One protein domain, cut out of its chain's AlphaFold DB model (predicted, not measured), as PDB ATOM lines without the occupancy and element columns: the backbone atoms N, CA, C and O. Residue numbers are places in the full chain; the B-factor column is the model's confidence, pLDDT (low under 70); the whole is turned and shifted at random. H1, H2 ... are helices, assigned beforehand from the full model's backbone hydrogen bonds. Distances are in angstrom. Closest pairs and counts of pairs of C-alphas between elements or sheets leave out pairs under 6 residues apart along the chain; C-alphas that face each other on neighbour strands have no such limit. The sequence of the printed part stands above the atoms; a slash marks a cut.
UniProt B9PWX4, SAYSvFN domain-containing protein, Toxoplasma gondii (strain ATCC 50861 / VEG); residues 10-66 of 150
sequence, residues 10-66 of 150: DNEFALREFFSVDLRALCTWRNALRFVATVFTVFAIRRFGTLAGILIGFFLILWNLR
ATOM      1  N   ASP A  10     -25.651  -0.323   9.879       57.41
ATOM      2  CA  ASP A  10     -24.502  -1.062   9.328       57.41
ATOM      3  C   ASP A  10     -24.929  -2.308   8.521       57.41
ATOM      4  O   ASP A  10     -24.285  -2.683   7.537       57.41
ATOM      5  N   ASN A  11     -26.058  -2.928   8.883       55.88
ATOM      6  CA  ASN A  11     -26.610  -4.078   8.157       55.88
ATOM      7  C   ASN A  11     -27.332  -3.651   6.870       55.88
ATOM      8  O   ASN A  11     -27.326  -4.387   5.879       55.88
ATOM      9  N   GLU A  12     -27.932  -2.456   6.859       56.16
ATOM     10  CA  GLU A  12     -28.608  -1.913   5.679       56.16
ATOM     11  C   GLU A  12     -27.602  -1.526   4.577       56.16
ATOM     12  O   GLU A  12     -27.849  -1.763   3.388       56.16
ATOM     13  N   PHE A  13     -26.427  -1.016   4.965       53.09
ATOM     14  CA  PHE A  13     -25.328  -0.722   4.040       53.09
ATOM     15  C   PHE A  13     -24.700  -1.987   3.443       53.09
ATOM     16  O   PHE A  13     -24.535  -2.065   2.223       53.09
ATOM     17  N   ALA A  14     -24.431  -3.009   4.263       58.03
ATOM     18  CA  ALA A  14     -23.827  -4.260   3.798       58.03
ATOM     19  C   ALA A  14     -24.724  -5.020   2.801       58.03
ATOM     20  O   ALA A  14     -24.239  -5.583   1.819       58.03
ATOM     21  N   LEU A  15     -26.048  -5.009   3.005       56.53
ATOM     22  CA  LEU A  15     -26.985  -5.639   2.072       56.53
ATOM     23  C   LEU A  15     -27.042  -4.899   0.732       56.53
ATOM     24  O   LEU A  15     -27.039  -5.537  -0.321       56.53
ATOM     25  N   ARG A  16     -27.054  -3.560   0.744       55.81
ATOM     26  CA  ARG A  16     -27.085  -2.757  -0.489       55.81
ATOM     27  C   ARG A  16     -25.853  -2.967  -1.366       55.81
ATOM     28  O   ARG A  16     -25.998  -3.019  -2.585       55.81
ATOM     29  N   GLU A  17     -24.683  -3.150  -0.763       58.03
ATOM     30  CA  GLU A  17     -23.425  -3.379  -1.484       58.03
ATOM     31  C   GLU A  17     -23.352  -4.788  -2.110       58.03
ATOM     32  O   GLU A  17     -22.826  -4.967  -3.210       58.03
ATOM     33  N   PHE A  18     -23.991  -5.789  -1.490       55.12
ATOM     34  CA  PHE A  18     -24.172  -7.120  -2.092       55.12
ATOM     35  C   PHE A  18     -25.203  -7.138  -3.233       55.12
ATOM     36  O   PHE A  18     -25.075  -7.937  -4.161       55.12
ATOM     37  N   PHE A  19     -26.218  -6.269  -3.195       55.59
ATOM     38  CA  PHE A  19     -27.231  -6.169  -4.255       55.59
ATOM     39  C   PHE A  19     -26.830  -5.251  -5.419       55.59
ATOM     40  O   PHE A  19     -27.496  -5.278  -6.454       55.59
ATOM     41  N   SER A  20     -25.737  -4.489  -5.312       54.75
ATOM     42  CA  SER A  20     -25.230  -3.648  -6.408       54.75
ATOM     43  C   SER A  20     -24.409  -4.406  -7.457       54.75
ATOM     44  O   SER A  20     -23.780  -3.784  -8.312       54.75
ATOM     45  N   VAL A  21     -24.413  -5.743  -7.431       59.12
ATOM     46  CA  VAL A  21     -23.827  -6.552  -8.505       59.12
ATOM     47  C   VAL A  21     -24.538  -6.212  -9.813       59.12
ATOM     48  O   VAL A  21     -25.747  -6.397  -9.939       59.12
ATOM     49  N   ASP A  22     -23.765  -5.711 -10.777       55.47
ATOM     50  CA  ASP A  22     -24.192  -5.312 -12.116       55.47
ATOM     51  C   ASP A  22     -25.289  -6.236 -12.680       55.47
ATOM     52  O   ASP A  22     -25.031  -7.347 -13.157       55.47
ATOM     53  N   LEU A  23     -26.536  -5.757 -12.691       55.12
ATOM     54  CA  LEU A  23     -27.685  -6.442 -13.305       55.12
ATOM     55  C   LEU A  23     -27.423  -6.783 -14.782       55.12
ATOM     56  O   LEU A  23     -27.948  -7.761 -15.315       55.12
ATOM     57  N   ARG A  24     -26.539  -6.022 -15.439       53.81
ATOM     58  CA  ARG A  24     -26.072  -6.288 -16.804       53.81
ATOM     59  C   ARG A  24     -25.108  -7.480 -16.897       53.81
ATOM     60  O   ARG A  24     -25.139  -8.182 -17.903       53.81
ATOM     61  N   ALA A  25     -24.318  -7.764 -15.859       55.91
ATOM     62  CA  ALA A  25     -23.447  -8.944 -15.783       55.91
ATOM     63  C   ALA A  25     -24.229 -10.228 -15.434       55.91
ATOM     64  O   ALA A  25     -23.872 -11.335 -15.861       55.91
ATOM     65  N   LEU A  26     -25.344 -10.086 -14.708       55.34
ATOM     66  CA  LEU A  26     -26.279 -11.176 -14.410       55.34
ATOM     67  C   LEU A  26     -27.072 -11.636 -15.650       55.34
ATOM     68  O   LEU A  26     -27.379 -12.821 -15.764       55.34
ATOM     69  N   CYS A  27     -27.310 -10.752 -16.626       60.38
ATOM     70  CA  CYS A  27     -28.024 -11.055 -17.879       60.38
ATOM     71  C   CYS A  27     -27.181 -11.753 -18.964       60.38
ATOM     72  O   CYS A  27     -27.522 -11.716 -20.147       60.38
ATOM     73  N   THR A  28     -26.092 -12.431 -18.607       75.88
ATOM     74  CA  THR A  28     -25.471 -13.365 -19.553       75.88
ATOM     75  C   THR A  28     -26.259 -14.674 -19.549       75.88
ATOM     76  O   THR A  28     -26.561 -15.229 -18.494       75.88
ATOM     77  N   TRP A  29     -26.579 -15.215 -20.729       72.25
ATOM     78  CA  TRP A  29     -27.318 -16.483 -20.880       72.25
ATOM     79  C   TRP A  29     -26.726 -17.626 -20.035       72.25
ATOM     80  O   TRP A  29     -27.439 -18.451 -19.467       72.25
ATOM     81  N   ARG A  30     -25.398 -17.627 -19.881       77.94
ATOM     82  CA  ARG A  30     -24.661 -18.567 -19.028       77.94
ATOM     83  C   ARG A  30     -25.009 -18.437 -17.542       77.94
ATOM     84  O   ARG A  30     -25.091 -19.455 -16.862       77.94
ATOM     85  N   ASN A  31     -25.222 -17.224 -17.039       77.62
ATOM     86  CA  ASN A  31     -25.603 -16.985 -15.648       77.62
ATOM     87  C   ASN A  31     -27.087 -17.295 -15.409       77.62
ATOM     88  O   ASN A  31     -27.410 -17.899 -14.387       77.62
ATOM     89  N   ALA A  32     -27.963 -17.015 -16.379       80.31
ATOM     90  CA  ALA A  32     -29.364 -17.438 -16.330       80.31
ATOM     91  C   ALA A  32     -29.494 -18.969 -16.258       80.31
ATOM     92  O   ALA A  32     -30.223 -19.497 -15.423       80.31
ATOM     93  N   LEU A  33     -28.721 -19.697 -17.068       84.75
ATOM     94  CA  LEU A  33     -28.726 -21.160 -17.063       84.75
ATOM     95  C   LEU A  33     -28.200 -21.742 -15.741       84.75
ATOM     96  O   LEU A  33     -28.750 -22.717 -15.235       84.75
ATOM     97  N   ARG A  34     -27.186 -21.109 -15.137       82.94
ATOM     98  CA  ARG A  34     -26.707 -21.459 -13.790       82.94
ATOM     99  C   ARG A  34     -27.774 -21.213 -12.726       82.94
ATOM    100  O   ARG A  34     -27.963 -22.074 -11.879       82.94
ATOM    101  N   PHE A  35     -28.486 -20.090 -12.790       84.75
ATOM    102  CA  PHE A  35     -29.557 -19.772 -11.846       84.75
ATOM    103  C   PHE A  35     -30.739 -20.745 -11.959       84.75
ATOM    104  O   PHE A  35     -31.252 -21.238 -10.961       84.75
ATOM    105  N   VAL A  36     -31.145 -21.097 -13.181       86.19
ATOM    106  CA  VAL A  36     -32.177 -22.122 -13.396       86.19
ATOM    107  C   VAL A  36     -31.714 -23.476 -12.862       86.19
ATOM    108  O   VAL A  36     -32.482 -24.160 -12.187       86.19
ATOM    109  N   ALA A  37     -30.453 -23.849 -13.103       84.06
ATOM    110  CA  ALA A  37     -29.890 -25.086 -12.578       84.06
ATOM    111  C   ALA A  37     -29.877 -25.104 -11.043       84.06
ATOM    112  O   ALA A  37     -30.298 -26.102 -10.464       84.06
ATOM    113  N   THR A  38     -29.473 -24.010 -10.381       82.94
ATOM    114  CA  THR A  38     -29.457 -23.928  -8.912       82.94
ATOM    115  C   THR A  38     -30.864 -24.026  -8.327       82.94
ATOM    116  O   THR A  38     -31.091 -24.833  -7.422       82.94
ATOM    117  N   VAL A  39     -31.830 -23.290  -8.884       86.62
ATOM    118  CA  VAL A  39     -33.244 -23.366  -8.484       86.62
ATOM    119  C   VAL A  39     -33.794 -24.781  -8.680       86.62
ATOM    120  O   VAL A  39     -34.454 -25.310  -7.784       86.62
ATOM    121  N   PHE A  40     -33.471 -25.435  -9.798       85.75
ATOM    122  CA  PHE A  40     -33.878 -26.814 -10.066       85.75
ATOM    123  C   PHE A  40     -33.293 -27.797  -9.042       85.75
ATOM    124  O   PHE A  40     -34.032 -28.628  -8.514       85.75
ATOM    125  N   THR A  41     -32.008 -27.680  -8.687       83.06
ATOM    126  CA  THR A  41     -31.404 -28.495  -7.614       83.06
ATOM    127  C   THR A  41     -32.096 -28.295  -6.272       83.06
ATOM    128  O   THR A  41     -32.406 -29.276  -5.597       83.06
ATOM    129  N   VAL A  42     -32.385 -27.049  -5.887       84.56
ATOM    130  CA  VAL A  42     -33.078 -26.748  -4.626       84.56
ATOM    131  C   VAL A  42     -34.487 -27.347  -4.631       84.56
ATOM    132  O   VAL A  42     -34.902 -27.963  -3.647       84.56
ATOM    133  N   PHE A  43     -35.208 -27.236  -5.748       86.81
ATOM    134  CA  PHE A  43     -36.536 -27.824  -5.899       86.81
ATOM    135  C   PHE A  43     -36.505 -29.359  -5.836       86.81
ATOM    136  O   PHE A  43     -37.317 -29.967  -5.137       86.81
ATOM    137  N   ALA A  44     -35.537 -29.992  -6.503       80.62
ATOM    138  CA  ALA A  44     -35.349 -31.440  -6.483       80.62
ATOM    139  C   ALA A  44     -35.054 -31.958  -5.065       80.62
ATOM    140  O   ALA A  44     -35.686 -32.917  -4.619       80.62
ATOM    141  N   ILE A  45     -34.171 -31.281  -4.322       83.25
ATOM    142  CA  ILE A  45     -33.862 -31.616  -2.922       83.25
ATOM    143  C   ILE A  45     -35.099 -31.428  -2.038       83.25
ATOM    144  O   ILE A  45     -35.386 -32.273  -1.194       83.25
ATOM    145  N   ARG A  46     -35.890 -30.371  -2.247       84.81
ATOM    146  CA  ARG A  46     -37.111 -30.142  -1.459       84.81
ATOM    147  C   ARG A  46     -38.205 -31.179  -1.738       84.81
ATOM    148  O   ARG A  46     -38.955 -31.517  -0.828       84.81
ATOM    149  N   ARG A  47     -38.313 -31.687  -2.972       86.69
ATOM    150  CA  ARG A  47     -39.368 -32.637  -3.376       86.69
ATOM    151  C   ARG A  47     -39.041 -34.103  -3.078       86.69
ATOM    152  O   ARG A  47     -39.971 -34.870  -2.817       86.69
ATOM    153  N   PHE A  48     -37.765 -34.480  -3.151       81.75
ATOM    154  CA  PHE A  48     -37.285 -35.865  -3.032       81.75
ATOM    155  C   PHE A  48     -36.321 -36.087  -1.851       81.75
ATOM    156  O   PHE A  48     -35.929 -37.222  -1.585       81.75
ATOM    157  N   GLY A  49     -35.952 -35.033  -1.118       82.25
ATOM    158  CA  GLY A  49     -35.131 -35.116   0.089       82.25
ATOM    159  C   GLY A  49     -33.672 -35.492  -0.183       82.25
ATOM    160  O   GLY A  49     -33.071 -35.094  -1.184       82.25
ATOM    161  N   THR A  50     -33.094 -36.279   0.726       82.56
ATOM    162  CA  THR A  50     -31.687 -36.717   0.687       82.56
ATOM    163  C   THR A  50     -31.351 -37.562  -0.542       82.56
ATOM    164  O   THR A  50     -30.234 -37.483  -1.049       82.56
ATOM    165  N   LEU A  51     -32.322 -38.311  -1.076       85.88
ATOM    166  CA  LEU A  51     -32.148 -39.165  -2.253       85.88
ATOM    167  C   LEU A  51     -31.779 -38.346  -3.500       85.88
ATOM    168  O   LEU A  51     -30.856 -38.714  -4.225       85.88
ATOM    169  N   ALA A  52     -32.425 -37.195  -3.713       84.00
ATOM    170  CA  ALA A  52     -32.057 -36.292  -4.805       84.00
ATOM    171  C   ALA A  52     -30.661 -35.690  -4.612       84.00
ATOM    172  O   ALA A  52     -29.914 -35.585  -5.580       84.00
ATOM    173  N   GLY A  53     -30.279 -35.353  -3.376       82.38
ATOM    174  CA  GLY A  53     -28.931 -34.862  -3.076       82.38
ATOM    175  C   GLY A  53     -27.842 -35.867  -3.461       82.38
ATOM    176  O   GLY A  53     -26.881 -35.502  -4.134       82.38
ATOM    177  N   ILE A  54     -28.030 -37.143  -3.107       87.38
ATOM    178  CA  ILE A  54     -27.085 -38.221  -3.442       87.38
ATOM    179  C   ILE A  54     -27.007 -38.426  -4.959       87.38
ATOM    180  O   ILE A  54     -25.907 -38.476  -5.506       87.38
ATOM    181  N   LEU A  55     -28.148 -38.502  -5.656       88.06
ATOM    182  CA  LEU A  55     -28.169 -38.705  -7.110       88.06
ATOM    183  C   LEU A  55     -27.529 -37.542  -7.873       88.06
ATOM    184  O   LEU A  55     -26.763 -37.770  -8.807       88.06
ATOM    185  N   ILE A  56     -27.804 -36.301  -7.466       86.56
ATOM    186  CA  ILE A  56     -27.212 -35.107  -8.076       86.56
ATOM    187  C   ILE A  56     -25.710 -35.057  -7.795       86.56
ATOM    188  O   ILE A  56     -24.935 -34.788  -8.707       86.56
ATOM    189  N   GLY A  57     -25.282 -35.353  -6.566       85.19
ATOM    190  CA  GLY A  57     -23.865 -35.422  -6.213       85.19
ATOM    191  C   GLY A  57     -23.126 -36.479  -7.030       85.19
ATOM    192  O   GLY A  57     -22.097 -36.185  -7.631       85.19
ATOM    193  N   PHE A  58     -23.689 -37.683  -7.133       88.25
ATOM    194  CA  PHE A  58     -23.134 -38.753  -7.959       88.25
ATOM    195  C   PHE A  58     -23.053 -38.350  -9.435       88.25
ATOM    196  O   PHE A  58     -22.014 -38.524 -10.072       88.25
ATOM    197  N   PHE A  59     -24.114 -37.738  -9.966       86.50
ATOM    198  CA  PHE A  59     -24.129 -37.212 -11.325       86.50
ATOM    199  C   PHE A  59     -23.052 -36.145 -11.539       86.50
ATOM    200  O   PHE A  59     -22.346 -36.203 -12.538       86.50
ATOM    201  N   LEU A  60     -22.882 -35.200 -10.609       85.44
ATOM    202  CA  LEU A  60     -21.863 -34.150 -10.692       85.44
ATOM    203  C   LEU A  60     -20.443 -34.709 -10.616       85.44
ATOM    204  O   LEU A  60     -19.578 -34.235 -11.346       85.44
ATOM    205  N   ILE A  61     -20.206 -35.721  -9.780       84.50
ATOM    206  CA  ILE A  61     -18.922 -36.424  -9.711       84.50
ATOM    207  C   ILE A  61     -18.628 -37.067 -11.066       84.50
ATOM    208  O   ILE A  61     -17.599 -36.779 -11.670       84.50
ATOM    209  N   LEU A  62     -19.556 -37.865 -11.598       82.75
ATOM    210  CA  LEU A  62     -19.383 -38.497 -12.906       82.75
ATOM    211  C   LEU A  62     -19.258 -37.481 -14.043       82.75
ATOM    212  O   LEU A  62     -18.511 -37.709 -14.989       82.75
ATOM    213  N   TRP A  63     -19.972 -36.361 -13.957       80.56
ATOM    214  CA  TRP A  63     -19.880 -35.269 -14.916       80.56
ATOM    215  C   TRP A  63     -18.529 -34.556 -14.839       80.56
ATOM    216  O   TRP A  63     -17.965 -34.201 -15.866       80.56
ATOM    217  N   ASN A  64     -17.976 -34.364 -13.643       80.81
ATOM    218  CA  ASN A  64     -16.638 -33.810 -13.459       80.81
ATOM    219  C   ASN A  64     -15.554 -34.765 -13.982       80.81
ATOM    220  O   ASN A  64     -14.600 -34.327 -14.616       80.81
ATOM    221  N   LEU A  65     -15.758 -36.069 -13.795       72.25
ATOM    222  CA  LEU A  65     -14.942 -37.137 -14.375       72.25
ATOM    223  C   LEU A  65     -15.217 -37.369 -15.871       72.25
ATOM    224  O   LEU A  65     -14.577 -38.226 -16.483       72.25
ATOM    225  N   ARG A  66     -16.162 -36.643 -16.487       59.84
ATOM    226  CA  ARG A  66     -16.553 -36.868 -17.878       59.84
ATOM    227  C   ARG A  66     -15.486 -36.340 -18.833       59.84
ATOM    228  O   ARG A  66     -15.475 -35.173 -19.195       59.84
TER     229      ARG A  66
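This is residues 10 to 66 of the 150 residues of the protein "SAYSvFN domain-containing protein" of Toxoplasma gondii (strain ATCC 50861 / VEG) (UniProt B9PWX4). The helices form an open zigzag: H1 stands free at one end, short H2 follows, and long H3 and H4 make a V-shaped hairpin, meeting near their link. The printed part has 57 residues, with four named helices in the order H1, H2, H3, H4 and no named strand, all helix in class. It is extended, with a radius of gyration of the C-alphas of 15.9 A, and spans 40 by 25 by 18 A.

H1, residues 10 to 19, begins at C-alpha 10 (-24.502, -1.062, 9.328) and is 14.8 A long. H2 is residues 23 to 26, 5.1 A. H3, residues 29 to 48, is 28.2 A. H4, residues 50 to 64, is 20.9 A and ends at C-alpha 64 (-16.638, -33.810, -13.459).

H1 is apart from H2, H3 and H4. H2 and H3 are close but not clearly touching; their closest C-alphas, of Leu 26 and Ala 32, are 7.2 A apart. H2 and H4 are apart. H3, with residues 41 to 45 alone, touches residues 51 to 56 of H4; the closest C-alphas, of Ile 45 and Ala 52, are 5.4 A apart. This hairpin runs opposite ways at a steep tilt of 36 degrees, only just past shallow. In H1, H3 and H4 every O i to N i+4 pair is within hydrogen-bond range; H2 is too short for one.

The farthest C-alphas, of Asp 10 and Arg 66, are 45.7 A apart. The printed part has no cut, and its three links are tight. pLDDT is under 70 at residues 10 to 27 and 66.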